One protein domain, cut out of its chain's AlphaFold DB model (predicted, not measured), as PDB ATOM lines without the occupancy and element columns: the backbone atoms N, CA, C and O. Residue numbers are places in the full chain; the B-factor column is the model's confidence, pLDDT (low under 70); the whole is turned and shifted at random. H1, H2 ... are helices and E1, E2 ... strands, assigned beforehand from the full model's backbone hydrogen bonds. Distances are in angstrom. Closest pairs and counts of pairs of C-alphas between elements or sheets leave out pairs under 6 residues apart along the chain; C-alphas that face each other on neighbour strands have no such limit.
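Overview. This is residues 2 to 158 of the 592 residues of an uncharacterized protein of Verrucomicrobiales bacterium (UniProt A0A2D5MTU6). A small hairpin of two short strands, E1 and E2, and the helix H6 beside it make the middle of a many-armed body, with H5 running off from the end of E2, H3 near the hairpin's turn and H7 folding back steeply from the end of H6. The long helix H2 passes along one side, and its first residues with H1 form an arm, of which residues 2 to 7 and 9 to 15 stick out. The printed part has 157 residues, with eight named helices and two named strands in the order H1 H2 H3 H4 E1 E2 H5 H6 H7 H8; the class is mostly helix, and the sheet, E1 - E2, is antiparallel. The whole is compact, with a radius of gyration of the C-alphas of 17.3 A, and spans 53 by 47 by 33 A.

Along the chain. E1 is residues 84 to 86, with C-alpha 84 at (-37.906, 60.555, 101.644), and E2 is residues 92 to 94. H5, residues 95 to 104, follows E2 with no residue between them and is 14.5 A long from first to last C-alpha. H6 is residues 116 to 128, 18.4 A long, and H7 is residues 133 to 142, 14.1 A long. H8, residues 145 to 148, ends at C-alpha 148, (-50.046, 63.801, 103.555). H4 is the four residues 69 to 72. H3 is residues 38 to 47, 14.4 A long. H2, residues 13 to 34, is the longest helix at 31.7 A. H1, residues 2 to 10, is 12.6 A long and begins at C-alpha 2, (-46.549, 45.881, 130.613).

Arrangement. E1 and E2 form a hairpin, antiparallel at 135 degrees between their directions. N 85 and O 93, and N 93 and O 85, are each 2.8 A apart, within hydrogen-bond range. Residues 85 to 86 of E1 also pair with residues 113 to 114, antiparallel. The closest C-alphas of E1 and H6 are those of Pro 84 and Asp 119, 6.4 A apart; those of E1 and H5 are Val 85 and Lys 95, 5.7 A apart. For E2 and H3 they are those of Thr 92 and Tyr 44, 7.5 A apart. H6 touches H7 with residues 125 to 128 alone, at a steep tilt of 53 degrees, opposite ways; their closest C-alphas, Leu 125 and Leu 135, are 7.5 A apart. H4 is close to but not clearly touching H6, with the C-alphas of Leu 72 and Ile 122 closest at 7.3 A, and H4 and H7 are near each other. H2 is close to but not clearly touching H6, with the C-alphas of Lys 24 and Ile 117 closest at 6.9 A, at a steep tilt of 43 degrees, opposite ways. H2 is also close to but not clearly touching H3, with the C-alphas of Leu 32 and Arg 41 closest at 5.7 A; the tilt of 34 degrees is shallow, only just short of steep, and they run opposite ways. H1 and H2 are apart, and so are H7 and H8; H5 and H8 are only just apart, at 8.3 A. Every O i to N i+4 pair is within hydrogen-bond range in H1, H2, H3, H5, H6 and H7, while H4 and H8 are too short for such a pair.

Size, cuts and confidence. The C-alphas farthest apart, those of Lys 10 and Asn 106, are 53.0 A apart. The printed part has no cut. The links H3 to H4, H4 to E1 and H5 to H6 are long; the first, residues 48 to 68, has a short antiparallel pairing of residues 51 to 52 with 59 to 60. The mean pLDDT of the printed part is 81.7, and 30 residues are under 70, among them residues 52 to 66 and 151 to 158.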
ATOM      1  N   GLU A   2     -47.415  45.853 129.418       52.41
ATOM      2  CA  GLU A   2     -46.549  45.881 130.613       52.41
ATOM      3  C   GLU A   2     -45.103  45.434 130.326       52.41
ATOM      4  O   GLU A   2     -44.174  46.121 130.746       52.41
ATOM      5  N   ASP A   3     -44.896  44.438 129.455       69.50
ATOM      6  CA  ASP A   3     -43.549  43.988 129.057       69.50
ATOM      7  C   ASP A   3     -42.685  45.071 128.402       69.50
ATOM      8  O   ASP A   3     -41.470  45.091 128.575       69.50
ATOM      9  N   VAL A   4     -43.286  46.001 127.652       62.75
ATOM     10  CA  VAL A   4     -42.535  47.085 126.996       62.75
ATOM     11  C   VAL A   4     -42.108  48.130 128.019       62.75
ATOM     12  O   VAL A   4     -41.017  48.681 127.916       62.75
ATOM     13  N   ILE A   5     -42.948  48.394 129.021       70.06
ATOM     14  CA  ILE A   5     -42.643  49.350 130.085       70.06
ATOM     15  C   ILE A   5     -41.540  48.785 130.982       70.06
ATOM     16  O   ILE A   5     -40.586  49.499 131.283       70.06
ATOM     17  N   ASP A   6     -41.613  47.507 131.347       74.81
ATOM     18  CA  ASP A   6     -40.579  46.873 132.167       74.81
ATOM     19  C   ASP A   6     -39.284  46.616 131.386       74.81
ATOM     20  O   ASP A   6     -38.196  46.743 131.946       74.81
ATOM     21  N   PHE A   7     -39.364  46.381 130.073       70.94
ATOM     22  CA  PHE A   7     -38.199  46.413 129.188       70.94
ATOM     23  C   PHE A   7     -37.569  47.813 129.139       70.94
ATOM     24  O   PHE A   7     -36.359  47.940 129.284       70.94
ATOM     25  N   LEU A   8     -38.365  48.879 129.009       63.50
ATOM     26  CA  LEU A   8     -37.864  50.260 128.982       63.50
ATOM     27  C   LEU A   8     -37.300  50.731 130.330       63.50
ATOM     28  O   LEU A   8     -36.386  51.548 130.330       63.50
ATOM     29  N   LYS A   9     -37.791  50.209 131.462       76.19
ATOM     30  CA  LYS A   9     -37.213  50.470 132.793       76.19
ATOM     31  C   LYS A   9     -35.843  49.816 132.987       76.19
ATOM     32  O   LYS A   9     -35.052  50.322 133.776       76.19
ATOM     33  N   LYS A  10     -35.568  48.703 132.294       80.25
ATOM     34  CA  LYS A  10     -34.290  47.976 132.392       80.25
ATOM     35  C   LYS A  10     -33.136  48.681 131.682       80.25
ATOM     36  O   LYS A  10     -31.994  48.450 132.057       80.25
ATOM     37  N   PHE A  11     -33.411  49.527 130.688       70.31
ATOM     38  CA  PHE A  11     -32.368  50.268 129.981       70.31
ATOM     39  C   PHE A  11     -32.231  51.682 130.525       70.31
ATOM     40  O   PHE A  11     -33.204  52.431 130.632       70.31
ATOM     41  N   SER A  12     -30.994  52.090 130.790       80.75
ATOM     42  CA  SER A  12     -30.718  53.488 131.093       80.75
ATOM     43  C   SER A  12     -31.011  54.367 129.869       80.75
ATOM     44  O   SER A  12     -30.861  53.964 128.710       80.75
ATOM     45  N   VAL A  13     -31.388  55.626 130.110       70.19
ATOM     46  CA  VAL A  13     -31.585  56.623 129.041       70.19
ATOM     47  C   VAL A  13     -30.338  56.734 128.149       70.19
ATOM     48  O   VAL A  13     -30.458  56.927 126.940       70.19
ATOM     49  N   VAL A  14     -29.148  56.557 128.730       72.31
ATOM     50  CA  VAL A  14     -27.857  56.576 128.028       72.31
ATOM     51  C   VAL A  14     -27.713  55.376 127.087       72.31
ATOM     52  O   VAL A  14     -27.326  55.549 125.932       72.31
ATOM     53  N   GLU A  15     -28.079  54.171 127.522       72.75
ATOM     54  CA  GLU A  15     -28.054  52.968 126.677       72.75
ATOM     55  C   GLU A  15     -29.037  53.069 125.512       72.75
ATOM     56  O   GLU A  15     -28.678  52.754 124.377       72.75
ATOM     57  N   LEU A  16     -30.244  53.595 125.746       65.88
ATOM     58  CA  LEU A  16     -31.220  53.839 124.680       65.88
ATOM     59  C   LEU A  16     -30.712  54.888 123.678       65.88
ATOM     60  O   LEU A  16     -30.844  54.722 122.460       65.88
ATOM     61  N   GLN A  17     -30.075  55.957 124.157       68.88
ATOM     62  CA  GLN A  17     -29.437  56.947 123.287       68.88
ATOM     63  C   GLN A  17     -28.299  56.326 122.467       68.88
ATOM     64  O   GLN A  17     -28.249  56.524 121.251       68.88
ATOM     65  N   ASN A  18     -27.451  55.503 123.081       71.62
ATOM     66  CA  ASN A  18     -26.362  54.806 122.399       71.62
ATOM     67  C   ASN A  18     -26.874  53.784 121.375       71.62
ATOM     68  O   ASN A  18     -26.363  53.735 120.255       71.62
ATOM     69  N   ALA A  19     -27.932  53.037 121.696       68.38
ATOM     70  CA  ALA A  19     -28.569  52.088 120.787       68.38
ATOM     71  C   ALA A  19     -29.185  52.794 119.567       68.38
ATOM     72  O   ALA A  19     -28.985  52.364 118.426       68.38
ATOM     73  N   THR A  20     -29.869  53.927 119.771       73.31
ATOM     74  CA  THR A  20     -30.408  54.729 118.655       73.31
ATOM     75  C   THR A  20     -29.306  55.380 117.817       73.31
ATOM     76  O   THR A  20     -29.448  55.546 116.605       73.31
ATOM     77  N   LEU A  21     -28.178  55.737 118.429       77.31
ATOM     78  CA  LEU A  21     -27.018  56.268 117.720       77.31
ATOM     79  C   LEU A  21     -26.326  55.168 116.900       77.31
ATOM     80  O   LEU A  21     -25.956  55.400 115.746       77.31
ATOM     81  N   TYR A  22     -26.215  53.957 117.450       79.25
ATOM     82  CA  TYR A  22     -25.693  52.784 116.756       79.25
ATOM     83  C   TYR A  22     -26.565  52.389 115.559       79.25
ATOM     84  O   TYR A  22     -26.046  52.201 114.456       79.25
ATOM     85  N   SER A  23     -27.892  52.342 115.726       77.12
ATOM     86  CA  SER A  23     -28.817  52.020 114.632       77.12
ATOM     87  C   SER A  23     -28.735  53.047 113.497       77.12
ATOM     88  O   SER A  23     -28.636  52.666 112.327       77.12
ATOM     89  N   LYS A  24     -28.644  54.345 113.825       81.06
ATOM     90  CA  LYS A  24     -28.407  55.416 112.844       81.06
ATOM     91  C   LYS A  24     -27.073  55.255 112.128       81.06
ATOM     92  O   LYS A  24     -27.043  55.300 110.901       81.06
ATOM     93  N   LYS A  25     -25.975  55.010 112.853       84.94
ATOM     94  CA  LYS A  25     -24.657  54.744 112.247       84.94
ATOM     95  C   LYS A  25     -24.711  53.552 111.285       84.94
ATOM     96  O   LYS A  25     -24.185  53.642 110.175       84.94
ATOM     97  N   LYS A  26     -25.392  52.465 111.665       87.00
ATOM     98  CA  LYS A  26     -25.582  51.275 110.822       87.00
ATOM     99  C   LYS A  26     -26.392  51.594 109.560       87.00
ATOM    100  O   LYS A  26     -25.990  51.184 108.471       87.00
ATOM    101  N   ALA A  27     -27.469  52.372 109.675       83.44
ATOM    102  CA  ALA A  27     -28.267  52.825 108.535       83.44
ATOM    103  C   ALA A  27     -27.461  53.722 107.575       83.44
ATOM    104  O   ALA A  27     -27.499  53.503 106.361       83.44
ATOM    105  N   ILE A  28     -26.665  54.665 108.100       87.62
ATOM    106  CA  ILE A  28     -25.752  55.496 107.295       87.62
ATOM    107  C   ILE A  28     -24.746  54.603 106.570       87.62
ATOM    108  O   ILE A  28     -24.609  54.708 105.356       87.62
ATOM    109  N   LYS A  29     -24.082  53.678 107.275       89.81
ATOM    110  CA  LYS A  29     -23.084  52.771 106.684       89.81
ATOM    111  C   LYS A  29     -23.688  51.906 105.569       89.81
ATOM    112  O   LYS A  29     -23.101  51.798 104.491       89.81
ATOM    113  N   LYS A  30     -24.885  51.344 105.778       90.38
ATOM    114  CA  LYS A  30     -25.624  50.577 104.755       90.38
ATOM    115  C   LYS A  30     -25.997  51.442 103.544       90.38
ATOM    116  O   LYS A  30     -25.902  51.006 102.402       90.38
ATOM    117  N   THR A  31     -26.377  52.693 103.772       88.50
ATOM    118  CA  THR A  31     -26.704  53.631 102.690       88.50
ATOM    119  C   THR A  31     -25.456  54.062 101.912       88.50
ATOM    120  O   THR A  31     -25.464  54.146 100.692       88.50
ATOM    121  N   LEU A  32     -24.335  54.296 102.594       90.62
ATOM    122  CA  LEU A  32     -23.082  54.678 101.941       90.62
ATOM    123  C   LEU A  32     -22.498  53.547 101.089       90.62
ATOM    124  O   LEU A  32     -21.966  53.817 100.016       90.62
ATOM    125  N   THR A  33     -22.609  52.299 101.549       90.00
ATOM    126  CA  THR A  33     -22.140  51.111 100.808       90.00
ATOM    127  C   THR A  33     -22.968  50.843  99.555       90.00
ATOM    128  O   THR A  33     -22.420  50.457  98.529       90.00
ATOM    129  N   THR A  34     -24.269  51.118  99.605       90.31
ATOM    130  CA  THR A  34     -25.191  50.945  98.471       90.31
ATOM    131  C   THR A  34     -25.117  52.076  97.440       90.31
ATOM    132  O   THR A  34     -25.505  51.883  96.287       90.31
ATOM    133  N   LEU A  35     -24.603  53.256  97.805       91.50
ATOM    134  CA  LEU A  35     -24.399  54.354  96.860       91.50
ATOM    135  C   LEU A  35     -23.156  54.109  95.976       91.50
ATOM    136  O   LEU A  35     -22.038  53.994  96.500       91.50
ATOM    137  N   PRO A  36     -23.314  54.104  94.634       89.19
ATOM    138  CA  PRO A  36     -22.275  53.633  93.718       89.19
ATOM    139  C   PRO A  36     -21.110  54.612  93.552       89.19
ATOM    140  O   PRO A  36     -19.993  54.193  93.277       89.19
ATOM    141  N   THR A  37     -21.343  55.922  93.706       91.69
ATOM    142  CA  THR A  37     -20.327  56.948  93.416       91.69
ATOM    143  C   THR A  37     -19.904  57.722  94.670       91.69
ATOM    144  O   THR A  37     -20.754  58.040  95.509       91.69
ATOM    145  N   PRO A  38     -18.621  58.127  94.796       88.75
ATOM    146  CA  PRO A  38     -18.159  58.977  95.901       88.75
ATOM    147  C   PRO A  38     -18.919  60.306  95.993       88.75
ATOM    148  O   PRO A  38     -19.256  60.776  97.080       88.75
ATOM    149  N   ARG A  39     -19.279  60.889  94.840       90.19
ATOM    150  CA  ARG A  39     -20.085  62.115  94.769       90.19
ATOM    151  C   ARG A  39     -21.478  61.922  95.373       90.19
ATOM    152  O   ARG A  39     -21.942  62.800  96.097       90.19
ATOM    153  N   ALA A  40     -22.122  60.781  95.121       91.06
ATOM    154  CA  ALA A  40     -23.403  60.448  95.734       91.06
ATOM    155  C   ALA A  40     -23.289  60.332  97.260       91.06
ATOM    156  O   ALA A  40     -24.091  60.919  97.985       91.06
ATOM    157  N   ARG A  41     -22.248  59.656  97.754       89.81
ATOM    158  CA  ARG A  41     -21.969  59.547  99.196       89.81
ATOM    159  C   ARG A  41     -21.784  60.924  99.845       89.81
ATOM    160  O   ARG A  41     -22.400  61.201 100.871       89.81
ATOM    161  N   LYS A  42     -21.019  61.821  99.209       88.75
ATOM    162  CA  LYS A  42     -20.797  63.201  99.684       88.75
ATOM    163  C   LYS A  42     -22.085  64.031  99.704       88.75
ATOM    164  O   LYS A  42     -22.328  64.748 100.671       88.75
ATOM    165  N   ASN A  43     -22.926  63.912  98.675       90.00
ATOM    166  CA  ASN A  43     -24.228  64.589  98.628       90.00
ATOM    167  C   ASN A  43     -25.153  64.133  99.763       90.00
ATOM    168  O   ASN A  43     -25.772  64.973 100.414       90.00
ATOM    169  N   TYR A  44     -25.205  62.824 100.018       89.75
ATOM    170  CA  TYR A  44     -26.022  62.251 101.084       89.75
ATOM    171  C   TYR A  44     -25.578  62.742 102.468       89.75
ATOM    172  O   TYR A  44     -26.395  63.253 103.233       89.75
ATOM    173  N   LEU A  45     -24.275  62.682 102.765       89.06
ATOM    174  CA  LEU A  45     -23.723  63.167 104.037       89.06
ATOM    175  C   LEU A  45     -23.973  64.663 104.239       89.06
ATOM    176  O   LEU A  45     -24.422  65.070 105.309       89.06
ATOM    177  N   LYS A  46     -23.777  65.466 103.186       88.31
ATOM    178  CA  LYS A  46     -24.069  66.904 103.213       88.31
ATOM    179  C   LYS A  46     -25.533  67.177 103.558       88.31
ATOM    180  O   LYS A  46     -25.808  68.104 104.312       88.31
ATOM    181  N   GLN A  47     -26.463  66.383 103.027       86.19
ATOM    182  CA  GLN A  47     -27.889  66.542 103.312       86.19
ATOM    183  C   GLN A  47     -28.235  66.222 104.772       86.19
ATOM    184  O   GLN A  47     -29.112  66.862 105.344       86.19
ATOM    185  N   LEU A  48     -27.521  65.279 105.386       84.94
ATOM    186  CA  LEU A  48     -27.649  64.982 106.813       84.94
ATOM    187  C   LEU A  48     -26.977  66.032 107.718       84.94
ATOM    188  O   LEU A  48     -26.996  65.879 108.935       84.94
ATOM    189  N   GLY A  49     -26.361  67.074 107.146       81.00
ATOM    190  CA  GLY A  49     -25.570  68.052 107.894       81.00
ATOM    191  C   GLY A  49     -24.228  67.502 108.387       81.00
ATOM    192  O   GLY A  49     -23.535  68.176 109.143       81.00
ATOM    193  N   ILE A  50     -23.839  66.304 107.944       81.25
ATOM    194  CA  ILE A  50     -22.583  65.672 108.332       81.25
ATOM    195  C   ILE A  50     -21.485  66.230 107.430       81.25
ATOM    196  O   ILE A  50     -21.471  66.006 106.214       81.25
ATOM    197  N   ARG A  51     -20.549  66.970 108.025       73.62
ATOM    198  CA  ARG A  51     -19.368  67.453 107.317       73.62
ATOM    199  C   ARG A  51     -18.346  66.325 107.288       73.62
ATOM    200  O   ARG A  51     -17.784  65.931 108.308       73.62
ATOM    201  N   PHE A  52     -18.134  65.786 106.094       65.19
ATOM    202  CA  PHE A  52     -17.017  64.891 105.846       65.19
ATOM    203  C   PHE A  52     -15.778  65.750 105.600       65.19
ATOM    204  O   PHE A  52     -15.695  66.439 104.580       65.19
ATOM    205  N   ASP A  53     -14.864  65.766 106.566       63.34
ATOM    206  CA  ASP A  53     -13.558  66.383 106.375       63.34
ATOM    207  C   ASP A  53     -12.660  65.363 105.666       63.34
ATOM    208  O   ASP A  53     -12.124  64.446 106.295       63.34
ATOM    209  N   ASP A  54     -12.545  65.509 104.339       55.19
ATOM    210  CA  ASP A  54     -11.773  64.614 103.463       55.19
ATOM    211  C   ASP A  54     -10.328  64.425 103.984       55.19
ATOM    212  O   ASP A  54      -9.734  63.368 103.784       55.19
ATOM    213  N   LYS A  55      -9.775  65.418 104.703       63.50
ATOM    214  CA  LYS A  55      -8.408  65.386 105.249       63.50
ATOM    215  C   LYS A  55      -8.262  64.552 106.515       63.50
ATOM    216  O   LYS A  55      -7.195  63.997 106.751       63.50
ATOM    217  N   LYS A  56      -9.301  64.499 107.348       58.53
ATOM    218  CA  LYS A  56      -9.239  63.832 108.655       58.53
ATOM    219  C   LYS A  56      -9.898  62.458 108.649       58.53
ATOM    220  O   LYS A  56      -9.724  61.727 109.610       58.53
ATOM    221  N   GLN A  57     -10.681  62.119 107.617       55.91
ATOM    222  CA  GLN A  57     -11.570  60.942 107.594       55.91
ATOM    223  C   GLN A  57     -12.509  60.849 108.817       55.91
ATOM    224  O   GLN A  57     -13.127  59.815 109.066       55.91
ATOM    225  N   ILE A  58     -12.651  61.937 109.577       47.41
ATOM    226  CA  ILE A  58     -13.508  62.016 110.754       47.41
ATOM    227  C   ILE A  58     -14.813  62.686 110.328       47.41
ATOM    228  O   ILE A  58     -14.825  63.751 109.704       47.41
ATOM    229  N   PHE A  59     -15.931  62.061 110.686       52.38
ATOM    230  CA  PHE A  59     -17.248  62.670 110.560       52.38
ATOM    231  C   PHE A  59     -17.412  63.706 111.675       52.38
ATOM    232  O   PHE A  59     -17.491  63.346 112.848       52.38
ATOM    233  N   SER A  60     -17.462  64.988 111.316       47.84
ATOM    234  CA  SER A  60     -17.764  66.079 112.248       47.84
ATOM    235  C   SER A  60     -19.138  66.670 111.913       47.84
ATOM    236  O   SER A  60     -19.524  66.757 110.747       47.84
ATOM    237  N   GLY A  61     -19.919  67.026 112.935       49.88
ATOM    238  CA  GLY A  61     -21.326  67.415 112.772       49.88
ATOM    239  C   GLY A  61     -22.247  66.200 112.836       49.88
ATOM    240  O   GLY A  61     -22.680  65.656 111.824       49.88
ATOM    241  N   GLY A  62     -22.508  65.723 114.050       40.91
ATOM    242  CA  GLY A  62     -23.454  64.641 114.286       40.91
ATOM    243  C   GLY A  62     -24.812  65.213 114.649       40.91
ATOM    244  O   GLY A  62     -24.889  65.877 115.665       40.91
ATOM    245  N   ALA A  63     -25.851  64.925 113.854       48.56
ATOM    246  CA  ALA A  63     -27.282  64.878 114.213       48.56
ATOM    247  C   ALA A  63     -27.857  65.950 115.181       48.56
ATOM    248  O   ALA A  63     -28.913  65.731 115.781       48.56
ATOM    249  N   SER A  64     -27.195  67.093 115.346       47.00
ATOM    250  CA  SER A  64     -27.508  68.122 116.328       47.00
ATOM    251  C   SER A  64     -28.160  69.275 115.596       47.00
ATOM    252  O   SER A  64     -27.463  69.963 114.865       47.00
ATOM    253  N   THR A  65     -29.484  69.393 115.760       52.31
ATOM    254  CA  THR A  65     -30.352  70.598 115.676       52.31
ATOM    255  C   THR A  65     -30.299  71.531 114.457       52.31
ATOM    256  O   THR A  65     -31.302  72.172 114.162       52.31
ATOM    257  N   ASP A  66     -29.219  71.535 113.695       58.03
ATOM    258  CA  ASP A  66     -28.846  72.533 112.702       58.03
ATOM    259  C   ASP A  66     -28.841  71.905 111.306       58.03
ATOM    260  O   ASP A  66     -28.092  72.296 110.409       58.03
ATOM    261  N   VAL A  67     -29.697  70.899 111.091       72.19
ATOM    262  CA  VAL A  67     -30.075  70.555 109.723       72.19
ATOM    263  C   VAL A  67     -30.773  71.789 109.177       72.19
ATOM    264  O   VAL A  67     -31.889  72.113 109.585       72.19
ATOM    265  N   GLU A  68     -30.098  72.507 108.279       84.56
ATOM    266  CA  GLU A  68     -30.701  73.675 107.654       84.56
ATOM    267  C   GLU A  68     -32.049  73.261 107.053       84.56
ATOM    268  O   GLU A  68     -32.115  72.323 106.254       84.56
ATOM    269  N   LEU A  69     -33.124  73.970 107.410       88.81
ATOM    270  CA  LEU A  69     -34.496  73.614 107.025       88.81
ATOM    271  C   LEU A  69     -34.663  73.422 105.508       88.81
ATOM    272  O   LEU A  69     -35.501  72.644 105.059       88.81
ATOM    273  N   LYS A  70     -33.806  74.064 104.702       90.12
ATOM    274  CA  LYS A  70     -33.743  73.890 103.246       90.12
ATOM    275  C   LYS A  70     -33.484  72.440 102.807       90.12
ATOM    276  O   LYS A  70     -33.963  72.046 101.750       90.12
ATOM    277  N   TYR A  71     -32.755  71.646 103.594       91.56
ATOM    278  CA  TYR A  71     -32.434  70.247 103.279       91.56
ATOM    279  C   TYR A  71     -33.595  69.284 103.538       91.56
ATOM    280  O   TYR A  71     -33.561  68.151 103.055       91.56
ATOM    281  N   LEU A  72     -34.628  69.746 104.249       93.88
ATOM    282  CA  LEU A  72     -35.879  69.017 104.459       93.88
ATOM    283  C   LEU A  72     -36.843  69.173 103.279       93.88
ATOM    284  O   LEU A  72     -37.878  68.514 103.252       93.88
ATOM    285  N   LEU A  73     -36.529  70.047 102.317       95.75
ATOM    286  CA  LEU A  73     -37.354  70.264 101.139       95.75
ATOM    287  C   LEU A  73     -36.919  69.347 100.002       95.75
ATOM    288  O   LEU A  73     -35.757  69.315  99.593       95.75
ATOM    289  N   CYS A  74     -37.890  68.656  99.421       96.38
ATOM    290  CA  CYS A  74     -37.685  67.868  98.223       96.38
ATOM    291  C   CYS A  74     -37.287  68.770  97.043       96.38
ATOM    292  O   CYS A  74     -38.008  69.719  96.719       96.38
ATOM    293  N   PRO A  75     -36.195  68.461  96.316       96.12
ATOM    294  CA  PRO A  75     -35.754  69.278  95.187       96.12
ATOM    295  C   PRO A  75     -36.784  69.405  94.058       96.12
ATOM    296  O   PRO A  75     -36.757  70.410  93.345       96.12
ATOM    297  N   ILE A  76     -37.660  68.404  93.894       94.56
ATOM    298  CA  ILE A  76     -38.685  68.352  92.839       94.56
ATOM    299  C   ILE A  76     -39.956  69.079  93.280       94.56
ATOM    300  O   ILE A  76     -40.425  69.961  92.572       94.56
ATOM    301  N   THR A  77     -40.522  68.717  94.436       95.44
ATOM    302  CA  THR A  77     -41.810  69.277  94.878       95.44
ATOM    303  C   THR A  77     -41.659  70.627  95.570       95.44
ATOM    304  O   THR A  77     -42.641  71.354  95.655       95.44
ATOM    305  N   LYS A  78     -40.454  70.963  96.056       96.12
ATOM    306  CA  LYS A  78     -40.171  72.115  96.931       96.12
ATOM    307  C   LYS A  78     -40.964  72.104  98.243       96.12
ATOM    308  O   LYS A  78     -41.067  73.128  98.903       96.12
ATOM    309  N   MET A  79     -41.487  70.941  98.621       96.56
ATOM    310  CA  MET A  79     -42.234  70.712  99.856       96.56
ATOM    311  C   MET A  79     -41.433  69.794 100.779       96.56
ATOM    312  O   MET A  79     -40.536  69.086 100.315       96.56
ATOM    313  N   ILE A  80     -41.773  69.791 102.064       95.12
ATOM    314  CA  ILE A  80     -41.208  68.875 103.059       95.12
ATOM    315  C   ILE A  80     -41.470  67.431 102.624       95.12
ATOM    316  O   ILE A  80     -42.547  67.133 102.091       95.12
ATOM    317  N   PHE A  81     -40.474  66.564 102.812       95.62
ATOM    318  CA  PHE A  81     -40.617  65.147 102.491       95.62
ATOM    319  C   PHE A  81     -41.685  64.475 103.358       95.62
ATOM    320  O   PHE A  81     -41.801  64.766 104.547       95.62
ATOM    321  N   ILE A  82     -42.432  63.558 102.751       93.12
ATOM    322  CA  ILE A  82     -43.320  62.625 103.455       93.12
ATOM    323  C   ILE A  82     -42.739  61.225 103.372       93.12
ATOM    324  O   ILE A  82     -42.617  60.556 104.385       93.12
ATOM    325  N   GLU A  83     -42.320  60.811 102.177       95.31
ATOM    326  CA  GLU A  83     -41.607  59.554 101.966       95.31
ATOM    327  C   GLU A  83     -40.237  59.848 101.336       95.31
ATOM    328  O   GLU A  83     -40.085  59.791 100.103       95.31
ATOM    329  N   PRO A  84     -39.228  60.221 102.149       96.56
ATOM    330  CA  PRO A  84     -37.906  60.555 101.644       96.56
ATOM    331  C   PRO A  84     -37.173  59.298 101.148       96.56
ATOM    332  O   PRO A  84     -36.953  58.340 101.887       96.56
ATOM    333  N   VAL A  85     -36.737  59.316  99.887       97.00
ATOM    334  CA  VAL A  85     -35.973  58.228  99.256       97.00
ATOM    335  C   VAL A  85     -34.721  58.751  98.564       97.00
ATOM    336  O   VAL A  85     -34.724  59.811  97.944       97.00
ATOM    337  N   ILE A  86     -33.632  58.000  98.648       96.56
ATOM    338  CA  ILE A  86     -32.317  58.344  98.113       96.56
ATOM    339  C   ILE A  86     -32.181  57.710  96.736       96.56
ATOM    340  O   ILE A  86     -32.282  56.491  96.586       96.56
ATOM    341  N   ALA A  87     -31.944  58.538  95.724       95.56
ATOM    342  CA  ALA A  87     -31.658  58.057  94.378       95.56
ATOM    343  C   ALA A  87     -30.172  57.685  94.216       95.56
ATOM    344  O   ALA A  87     -29.325  58.029  95.041       95.56
ATOM    345  N   LYS A  88     -29.820  57.044  93.093       93.56
ATOM    346  CA  LYS A  88     -28.434  56.635  92.768       93.56
ATOM    347  C   LYS A  88     -27.406  57.780  92.809       93.56
ATOM    348  O   LYS A  88     -26.220  57.536  93.007       93.56
ATOM    349  N   ASN A  89     -27.848  59.025  92.628       92.62
ATOM    350  CA  ASN A  89     -27.011  60.227  92.701       92.62
ATOM    351  C   ASN A  89     -26.762  60.730  94.142       92.62
ATOM    352  O   ASN A  89     -26.113  61.765  94.317       92.62
ATOM    353  N   GLY A  90     -27.287  60.032  95.155       92.44
ATOM    354  CA  GLY A  90     -27.144  60.368  96.573       92.44
ATOM    355  C   GLY A  90     -27.996  61.545  97.038       92.44
ATOM    356  O   GLY A  90     -27.804  62.030  98.148       92.44
ATOM    357  N   VAL A  91     -28.914  62.029  96.199       94.81
ATOM    358  CA  VAL A  91     -29.858  63.094  96.551       94.81
ATOM    359  C   VAL A  91     -31.163  62.459  97.018       94.81
ATOM    360  O   VAL A  91     -31.653  61.507  96.402       94.81
ATOM    361  N   THR A  92     -31.733  62.998  98.095       96.62
ATOM    362  CA  THR A  92     -33.042  62.559  98.586       96.62
ATOM    363  C   THR A  92     -34.164  63.266  97.825       96.62
ATOM    364  O   THR A  92     -34.156  64.487  97.653       96.62
ATOM    365  N   TYR A  93     -35.145  62.490  97.383       97.12
ATOM    366  CA  TYR A  93     -36.352  62.922  96.692       97.12
ATOM    367  C   TYR A  93     -37.589  62.405  97.422       97.12
ATOM    368  O   TYR A  93     -37.522  61.477  98.218       97.12
ATOM    369  N   GLU A  94     -38.730  63.007  97.124       96.50
ATOM    370  CA  GLU A  94     -40.024  62.459  97.511       96.50
ATOM    371  C   GLU A  94     -40.331  61.245  96.626       96.50
ATOM    372  O   GLU A  94     -40.305  61.378  95.397       96.50
ATOM    373  N   LYS A  95     -40.643  60.085  97.219       95.62
ATOM    374  CA  LYS A  95     -40.867  58.826  96.483       95.62
ATOM    375  C   LYS A  95     -41.880  58.976  95.354       95.62
ATOM    376  O   LYS A  95     -41.581  58.664  94.202       95.62
ATOM    377  N   SER A  96     -43.046  59.540  95.660       94.38
ATOM    378  CA  SER A  96     -44.115  59.755  94.677       94.38
ATOM    379  C   SER A  96     -43.697  60.690  93.535       94.38
ATOM    380  O   SER A  96     -44.006  60.428  92.372       94.38
ATOM    381  N   ALA A  97     -42.944  61.752  93.835       94.25
ATOM    382  CA  ALA A  97     -42.467  62.698  92.831       94.25
ATOM    383  C   ALA A  97     -41.382  62.082  91.940       94.25
ATOM    384  O   ALA A  97     -41.361  62.325  90.731       94.25
ATOM    385  N   LEU A  98     -40.498  61.269  92.521       93.94
ATOM    386  CA  LEU A  98     -39.461  60.556  91.785       93.94
ATOM    387  C   LEU A  98     -40.073  59.496  90.863       93.94
ATOM    388  O   LEU A  98     -39.717  59.446  89.687       93.94
ATOM    389  N   MET A  99     -41.041  58.720  91.356       93.31
ATOM    390  CA  MET A  99     -41.787  57.749  90.553       93.31
ATOM    391  C   MET A  99     -42.554  58.420  89.412       93.31
ATOM    392  O   MET A  99     -42.465  57.979  88.270       93.31
ATOM    393  N   GLN A 100     -43.259  59.523  89.690       92.75
ATOM    394  CA  GLN A 100     -43.979  60.267  88.657       92.75
ATOM    395  C   GLN A 100     -43.027  60.818  87.591       92.75
ATOM    396  O   GLN A 100     -43.366  60.831  86.410       92.75
ATOM    397  N   ARG A 101     -41.832  61.273  87.992       91.12
ATOM    398  CA  ARG A 101     -40.809  61.722  87.049       91.12
ATOM    399  C   ARG A 101     -40.285  60.555  86.218       91.12
ATOM    400  O   ARG A 101     -40.230  60.696  85.006       91.12
ATOM    401  N   ALA A 102     -39.957  59.418  86.828       91.12
ATOM    402  CA  ALA A 102     -39.465  58.240  86.110       91.12
ATOM    403  C   ALA A 102     -40.486  57.691  85.101       91.12
ATOM    404  O   ALA A 102     -40.117  57.398  83.966       91.12
ATOM    405  N   ALA A 103     -41.772  57.671  85.470       90.56
ATOM    406  CA  ALA A 103     -42.861  57.259  84.588       90.56
ATOM    407  C   ALA A 103     -42.970  58.123  83.318       90.56
ATOM    408  O   ALA A 103     -43.379  57.627  82.276       90.56
ATOM    409  N   ARG A 104     -42.580  59.406  83.371       90.81
ATOM    410  CA  ARG A 104     -42.584  60.289  82.189       90.81
ATOM    411  C   ARG A 104     -41.469  59.983  81.192       90.81
ATOM    412  O   ARG A 104     -41.616  60.317  80.025       90.81
ATOM    413  N   TYR A 105     -40.368  59.390  81.645       88.56
ATOM    414  CA  TYR A 105     -39.197  59.116  80.809       88.56
ATOM    415  C   TYR A 105     -39.113  57.647  80.368       88.56
ATOM    416  O   TYR A 105     -38.061  57.219  79.906       88.56
ATOM    417  N   ASN A 106     -40.197  56.869  80.517       81.44
ATOM    418  CA  ASN A 106     -40.242  55.428  80.217       81.44
ATOM    419  C   ASN A 106     -39.078  54.637  80.837       81.44
ATOM    420  O   ASN A 106     -38.641  53.618  80.304       81.44
ATOM    421  N   HIS A 107     -38.548  55.107  81.964       76.19
ATOM    422  CA  HIS A 107     -37.495  54.392  82.660       76.19
ATOM    423  C   HIS A 107     -38.104  53.280  83.513       76.19
ATOM    424  O   HIS A 107     -39.153  53.464  84.135       76.19
ATOM    425  N   GLN A 108     -37.406  52.139  83.565       80.56
ATOM    426  CA  GLN A 108     -37.638  51.092  84.562       80.56
ATOM    427  C   GLN A 108     -37.742  51.718  85.957       80.56
ATOM    428  O   GLN A 108     -37.119  52.756  86.216       80.56
ATOM    429  N   GLN A 109     -38.540  51.102  86.837       82.94
ATOM    430  CA  GLN A 109     -38.789  51.635  88.176       82.94
ATOM    431  C   GLN A 109     -37.463  52.064  88.824       82.94
ATOM    432  O   GLN A 109     -36.537  51.254  88.924       82.94
ATOM    433  N   PRO A 110     -37.321  53.348  89.197       85.81
ATOM    434  CA  PRO A 110     -36.049  53.851  89.675       85.81
ATOM    435  C   PRO A 110     -35.693  53.106  90.957       85.81
ATOM    436  O   PRO A 110     -36.461  53.121  91.911       85.81
ATOM    437  N   HIS A 111     -34.523  52.471  90.997       90.44
ATOM    438  CA  HIS A 111     -34.014  51.902  92.240       90.44
ATOM    439  C   HIS A 111     -33.693  53.043  93.213       90.44
ATOM    440  O   HIS A 111     -32.846  53.897  92.921       90.44
ATOM    441  N   PHE A 112     -34.349  53.047  94.369       94.38
ATOM    442  CA  PHE A 112     -34.128  54.018  95.435       94.38
ATOM    443  C   PHE A 112     -34.056  53.328  96.797       94.38
ATOM    444  O   PHE A 112     -34.555  52.223  96.981       94.38
ATOM    445  N   ILE A 113     -33.422  54.005  97.750       94.19
ATOM    446  CA  ILE A 113     -33.203  53.512  99.112       94.19
ATOM    447  C   ILE A 113     -34.013  54.392 100.066       94.19
ATOM    448  O   ILE A 113     -33.891  55.614  99.974       94.19
ATOM    449  N   PRO A 114     -34.842  53.843 100.964       94.44
ATOM    450  CA  PRO A 114     -35.582  54.660 101.923       94.44
ATOM    451  C   PRO A 114     -34.626  55.421 102.859       94.44
ATOM    452  O   PRO A 114     -33.659  54.853 103.370       94.44
ATOM    453  N   ASN A 115     -34.876  56.717 103.067       94.44
ATOM    454  CA  ASN A 115     -34.061  57.574 103.933       94.44
ATOM    455  C   ASN A 115     -34.684  57.709 105.329       94.44
ATOM    456  O   ASN A 115     -35.135  58.788 105.715       94.44
ATOM    457  N   ASN A 116     -34.669  56.620 106.097       89.62
ATOM    458  CA  ASN A 116     -35.280  56.570 107.434       89.62
ATOM    459  C   ASN A 116     -34.699  57.620 108.394       89.62
ATOM    460  O   ASN A 116     -35.376  58.095 109.292       89.62
ATOM    461  N   ILE A 117     -33.443  58.030 108.189       88.88
ATOM    462  CA  ILE A 117     -32.800  59.045 109.030       88.88
ATOM    463  C   ILE A 117     -33.459  60.402 108.822       88.88
ATOM    464  O   ILE A 117     -33.749  61.101 109.789       88.88
ATOM    465  N   LEU A 118     -33.685  60.791 107.565       90.25
ATOM    466  CA  LEU A 118     -34.335  62.060 107.262       90.25
ATOM    467  C   LEU A 118     -35.803  62.035 107.698       90.25
ATOM    468  O   LEU A 118     -36.287  63.037 108.217       90.25
ATOM    469  N   ASP A 119     -36.464  60.885 107.559       90.06
ATOM    470  CA  ASP A 119     -37.829  60.660 108.036       90.06
ATOM    471  C   ASP A 119     -37.942  60.848 109.562       90.06
ATOM    472  O   ASP A 119     -38.674  61.721 110.033       90.06
ATOM    473  N   ASP A 120     -37.085  60.176 110.342       86.19
ATOM    474  CA  ASP A 120     -36.975  60.359 111.798       86.19
ATOM    475  C   ASP A 120     -36.702  61.821 112.179       86.19
ATOM    476  O   ASP A 120     -37.191  62.331 113.193       86.19
ATOM    477  N   THR A 121     -35.876  62.509 111.387       89.25
ATOM    478  CA  THR A 121     -35.511  63.907 111.637       89.25
ATOM    479  C   THR A 121     -36.708  64.826 111.408       89.25
ATOM    480  O   THR A 121     -36.973  65.698 112.234       89.25
ATOM    481  N   ILE A 122     -37.470  64.605 110.333       91.00
ATOM    482  CA  ILE A 122     -38.708  65.336 110.047       91.00
ATOM    483  C   ILE A 122     -39.736  65.074 111.143       91.00
ATOM    484  O   ILE A 122     -40.335  66.028 111.641       91.00
ATOM    485  N   PHE A 123     -39.897  63.822 111.575       88.38
ATOM    486  CA  PHE A 123     -40.805  63.462 112.659       88.38
ATOM    487  C   PHE A 123     -40.454  64.188 113.969       88.38
ATOM    488  O   PHE A 123     -41.315  64.816 114.587       88.38
ATOM    489  N   ARG A 124     -39.170  64.197 114.353       87.12
ATOM    490  CA  ARG A 124     -38.679  64.923 115.540       87.12
ATOM    491  C   ARG A 124     -38.832  66.440 115.425       87.12
ATOM    492  O   ARG A 124     -39.136  67.103 116.411       87.12
ATOM    493  N   LEU A 125     -38.593  67.020 114.250       89.62
ATOM    494  CA  LEU A 125     -38.775  68.461 114.041       89.62
ATOM    495  C   LEU A 125     -40.252  68.847 114.035       89.62
ATOM    496  O   LEU A 125     -40.610  69.915 114.524       89.62
ATOM    497  N   ARG A 126     -41.119  67.961 113.546       86.88
ATOM    498  CA  ARG A 126     -42.566  68.148 113.582       86.88
ATOM    499  C   ARG A 126     -43.091  68.151 115.015       86.88
ATOM    500  O   ARG A 126     -43.878  69.034 115.339       86.88
ATOM    501  N   SER A 127     -42.645  67.244 115.886       84.62
ATOM    502  CA  SER A 127     -43.062  67.280 117.298       84.62
ATOM    503  C   SER A 127     -42.605  68.566 117.999       84.62
ATOM    504  O   SER A 127     -43.370  69.151 118.762       84.62
ATOM    505  N   LYS A 128     -41.416  69.081 117.656       86.56
ATOM    506  CA  LYS A 128     -40.912  70.385 118.128       86.56
ATOM    507  C   LYS A 128     -41.607  71.599 117.502       86.56
ATOM    508  O   LYS A 128     -41.612  72.667 118.100       86.56
ATOM    509  N   SER A 129     -42.222  71.464 116.327       85.56
ATOM    510  CA  SER A 129     -42.924  72.578 115.667       85.56
ATOM    511  C   SER A 129     -44.136  73.092 116.454       85.56
ATOM    512  O   SER A 129     -44.634  74.174 116.168       85.56
ATOM    513  N   MET A 130     -44.601  72.345 117.460       77.31
ATOM    514  CA  MET A 130     -45.646  72.813 118.372       77.31
ATOM    515  C   MET A 130     -45.144  73.893 119.340       77.31
ATOM    516  O   MET A 130     -45.938  74.737 119.744       77.31
ATOM    517  N   SER A 131     -43.852  73.886 119.693       88.25
ATOM    518  CA  SER A 131     -43.255  74.854 120.621       88.25
ATOM    519  C   SER A 131     -42.482  75.979 119.926       88.25
ATOM    520  O   SER A 131     -42.434  77.086 120.452       88.25
ATOM    521  N   ASP A 132     -41.902  75.731 118.748       90.12
ATOM    522  CA  ASP A 132     -41.136  76.732 117.993       90.12
ATOM    523  C   ASP A 132     -41.966  77.325 116.840       90.12
ATOM    524  O   ASP A 132     -42.287  76.643 115.861       90.12
ATOM    525  N   GLU A 133     -42.280  78.622 116.928       90.31
ATOM    526  CA  GLU A 133     -43.068  79.355 115.930       90.31
ATOM    527  C   GLU A 133     -42.401  79.391 114.545       90.31
ATOM    528  O   GLU A 133     -43.082  79.302 113.518       90.31
ATOM    529  N   LYS A 134     -41.066  79.447 114.478       91.81
ATOM    530  CA  LYS A 134     -40.338  79.450 113.204       91.81
ATOM    531  C   LYS A 134     -40.462  78.099 112.508       91.81
ATOM    532  O   LYS A 134     -40.708  78.049 111.299       91.81
ATOM    533  N   LEU A 135     -40.326  77.006 113.264       90.19
ATOM    534  CA  LEU A 135     -40.571  75.656 112.751       90.19
ATOM    535  C   LEU A 135     -42.034  75.490 112.348       90.19
ATOM    536  O   LEU A 135     -42.303  74.990 111.258       90.19
ATOM    537  N   LYS A 136     -42.971  75.972 113.166       90.31
ATOM    538  CA  LYS A 136     -44.399  75.949 112.851       90.31
ATOM    539  C   LYS A 136     -44.686  76.599 111.500       90.31
ATOM    540  O   LYS A 136     -45.207  75.937 110.609       90.31
ATOM    541  N   LEU A 137     -44.271  77.851 111.298       91.00
ATOM    542  CA  LEU A 137     -44.468  78.574 110.037       91.00
ATOM    543  C   LEU A 137     -43.792  77.872 108.851       91.00
ATOM    544  O   LEU A 137     -44.348  77.830 107.750       91.00
ATOM    545  N   PHE A 138     -42.606  77.293 109.061       93.94
ATOM    546  CA  PHE A 138     -41.910  76.526 108.031       93.94
ATOM    547  C   PHE A 138     -42.702  75.283 107.600       93.94
ATOM    548  O   PHE A 138     -42.883  75.073 106.394       93.94
ATOM    549  N   PHE A 139     -43.197  74.492 108.556       93.56
ATOM    550  CA  PHE A 139     -44.033  73.326 108.281       93.56
ATOM    551  C   PHE A 139     -45.356  73.746 107.645       93.56
ATOM    552  O   PHE A 139     -45.728  73.216 106.607       93.56
ATOM    553  N   GLU A 140     -46.032  74.763 108.164       88.94
ATOM    554  CA  GLU A 140     -47.296  75.233 107.597       88.94
ATOM    555  C   GLU A 140     -47.174  75.699 106.140       88.94
ATOM    556  O   GLU A 140     -48.074  75.446 105.337       88.94
ATOM    557  N   ARG A 141     -46.063  76.356 105.785       93.06
ATOM    558  CA  ARG A 141     -45.826  76.857 104.426       93.06
ATOM    559  C   ARG A 141     -45.417  75.758 103.448       93.06
ATOM    560  O   ARG A 141     -45.807  75.816 102.285       93.06
ATOM    561  N   ASN A 142     -44.611  74.798 103.899       95.25
ATOM    562  CA  ASN A 142     -43.950  73.835 103.016       95.25
ATOM    563  C   ASN A 142     -44.458  72.398 103.178       95.25
ATOM    564  O   ASN A 142     -43.941  71.500 102.516       95.25
ATOM    565  N   TRP A 143     -45.452  72.134 104.026       92.69
ATOM    566  CA  TRP A 143     -45.987  70.787 104.195       92.69
ATOM    567  C   TRP A 143     -46.816  70.334 102.999       92.69
ATOM    568  O   TRP A 143     -47.725  71.028 102.532       92.69
ATOM    569  N   ASN A 144     -46.529  69.135 102.493       87.56
ATOM    570  CA  ASN A 144     -47.197  68.609 101.314       87.56
ATOM    571  C   ASN A 144     -48.581  68.029 101.646       87.56
ATOM    572  O   ASN A 144     -48.779  66.817 101.620       87.56
ATOM    573  N   ASN A 145     -49.564  68.904 101.879       84.38
ATOM    574  CA  ASN A 145     -50.944  68.525 102.219       84.38
ATOM    575  C   ASN A 145     -51.573  67.508 101.244       84.38
ATOM    576  O   ASN A 145     -52.435  66.725 101.630       84.38
ATOM    577  N   ARG A 146     -51.153  67.511  99.970       79.50
ATOM    578  CA  ARG A 146     -51.679  66.600  98.935       79.50
ATOM    579  C   ARG A 146     -51.172  65.170  99.074       79.50
ATOM    580  O   ARG A 146     -51.864  64.239  98.666       79.50
ATOM    581  N   LEU A 147     -49.937  65.009  99.538       75.31
ATOM    582  CA  LEU A 147     -49.357  63.695  99.786       75.31
ATOM    583  C   LEU A 147     -49.677  63.231 101.206       75.31
ATOM    584  O   LEU A 147     -49.948  62.051 101.401       75.31
ATOM    585  N   SER A 148     -49.761  64.157 102.166       74.31
ATOM    586  CA  SER A 148     -50.046  63.801 103.555       74.31
ATOM    587  C   SER A 148     -51.461  63.294 103.760       74.31
ATOM    588  O   SER A 148     -51.704  62.588 104.719       74.31
ATOM    589  N   SER A 149     -52.402  63.654 102.884       76.62
ATOM    590  CA  SER A 149     -53.749  63.081 102.902       76.62
ATOM    591  C   SER A 149     -53.792  61.637 102.390       76.62
ATOM    592  O   SER A 149     -54.811  60.979 102.542       76.62
ATOM    593  N   LYS A 150     -52.737  61.176 101.700       73.25
ATOM    594  CA  LYS A 150     -52.633  59.810 101.165       73.25
ATOM    595  C   LYS A 150     -51.857  58.890 102.094       73.25
ATOM    596  O   LYS A 150     -52.194  57.720 102.202       73.25
ATOM    597  N   SER A 151     -50.823  59.414 102.747       65.38
ATOM    598  CA  SER A 151     -50.231  58.751 103.902       65.38
ATOM    599  C   SER A 151     -51.231  58.848 105.054       65.38
ATOM    600  O   SER A 151     -51.741  59.937 105.291       65.38
ATOM    601  N   ASN A 152     -51.486  57.794 105.825       63.69
ATOM    602  CA  ASN A 152     -52.346  57.852 107.025       63.69
ATOM    603  C   ASN A 152     -51.751  58.707 108.175       63.69
ATOM    604  O   ASN A 152     -52.049  58.488 109.343       63.69
ATOM    605  N   PHE A 153     -50.911  59.691 107.848       57.00
ATOM    606  CA  PHE A 153     -50.336  60.701 108.722       57.00
ATOM    607  C   PHE A 153     -51.021  62.049 108.478       57.00
ATOM    608  O   PHE A 153     -50.401  62.970 107.926       57.00
ATOM    609  N   PRO A 154     -52.293  62.220 108.879       55.28
ATOM    610  CA  PRO A 154     -52.876  63.541 108.866       55.28
ATOM    611  C   PRO A 154     -52.031  64.471 109.752       55.28
ATOM    612  O   PRO A 154     -51.478  64.092 110.791       55.28
ATOM    613  N   LEU A 155     -51.908  65.728 109.330       55.06
ATOM    614  CA  LEU A 155     -51.525  66.831 110.208       55.06
ATOM    615  C   LEU A 155     -52.695  67.130 111.148       55.06
ATOM    616  O   LEU A 155     -53.214  68.238 111.185       55.06
ATOM    617  N   THR A 156     -53.132  66.143 111.924       46.66
ATOM    618  CA  THR A 156     -53.971  66.391 113.090       46.66
ATOM    619  C   THR A 156     -53.081  66.965 114.188       46.66
ATOM    620  O   THR A 156     -52.789  66.341 115.198       46.66
ATOM    621  N   ALA A 157     -52.632  68.203 113.979       45.53
ATOM    622  CA  ALA A 157     -52.695  69.147 115.075       45.53
ATOM    623  C   ALA A 157     -54.190  69.440 115.234       45.53
ATOM    624  O   ALA A 157     -54.809  69.983 114.313       45.53
ATOM    625  N   GLY A 158     -54.785  68.984 116.338       47.12
ATOM    626  CA  GLY A 158     -56.161  69.321 116.687       47.12
ATOM    627  C   GLY A 158     -56.398  70.814 116.452       47.12
ATOM    628  O   GLY A 158     -55.593  71.645 116.864       47.12
TER     629      GLY A 158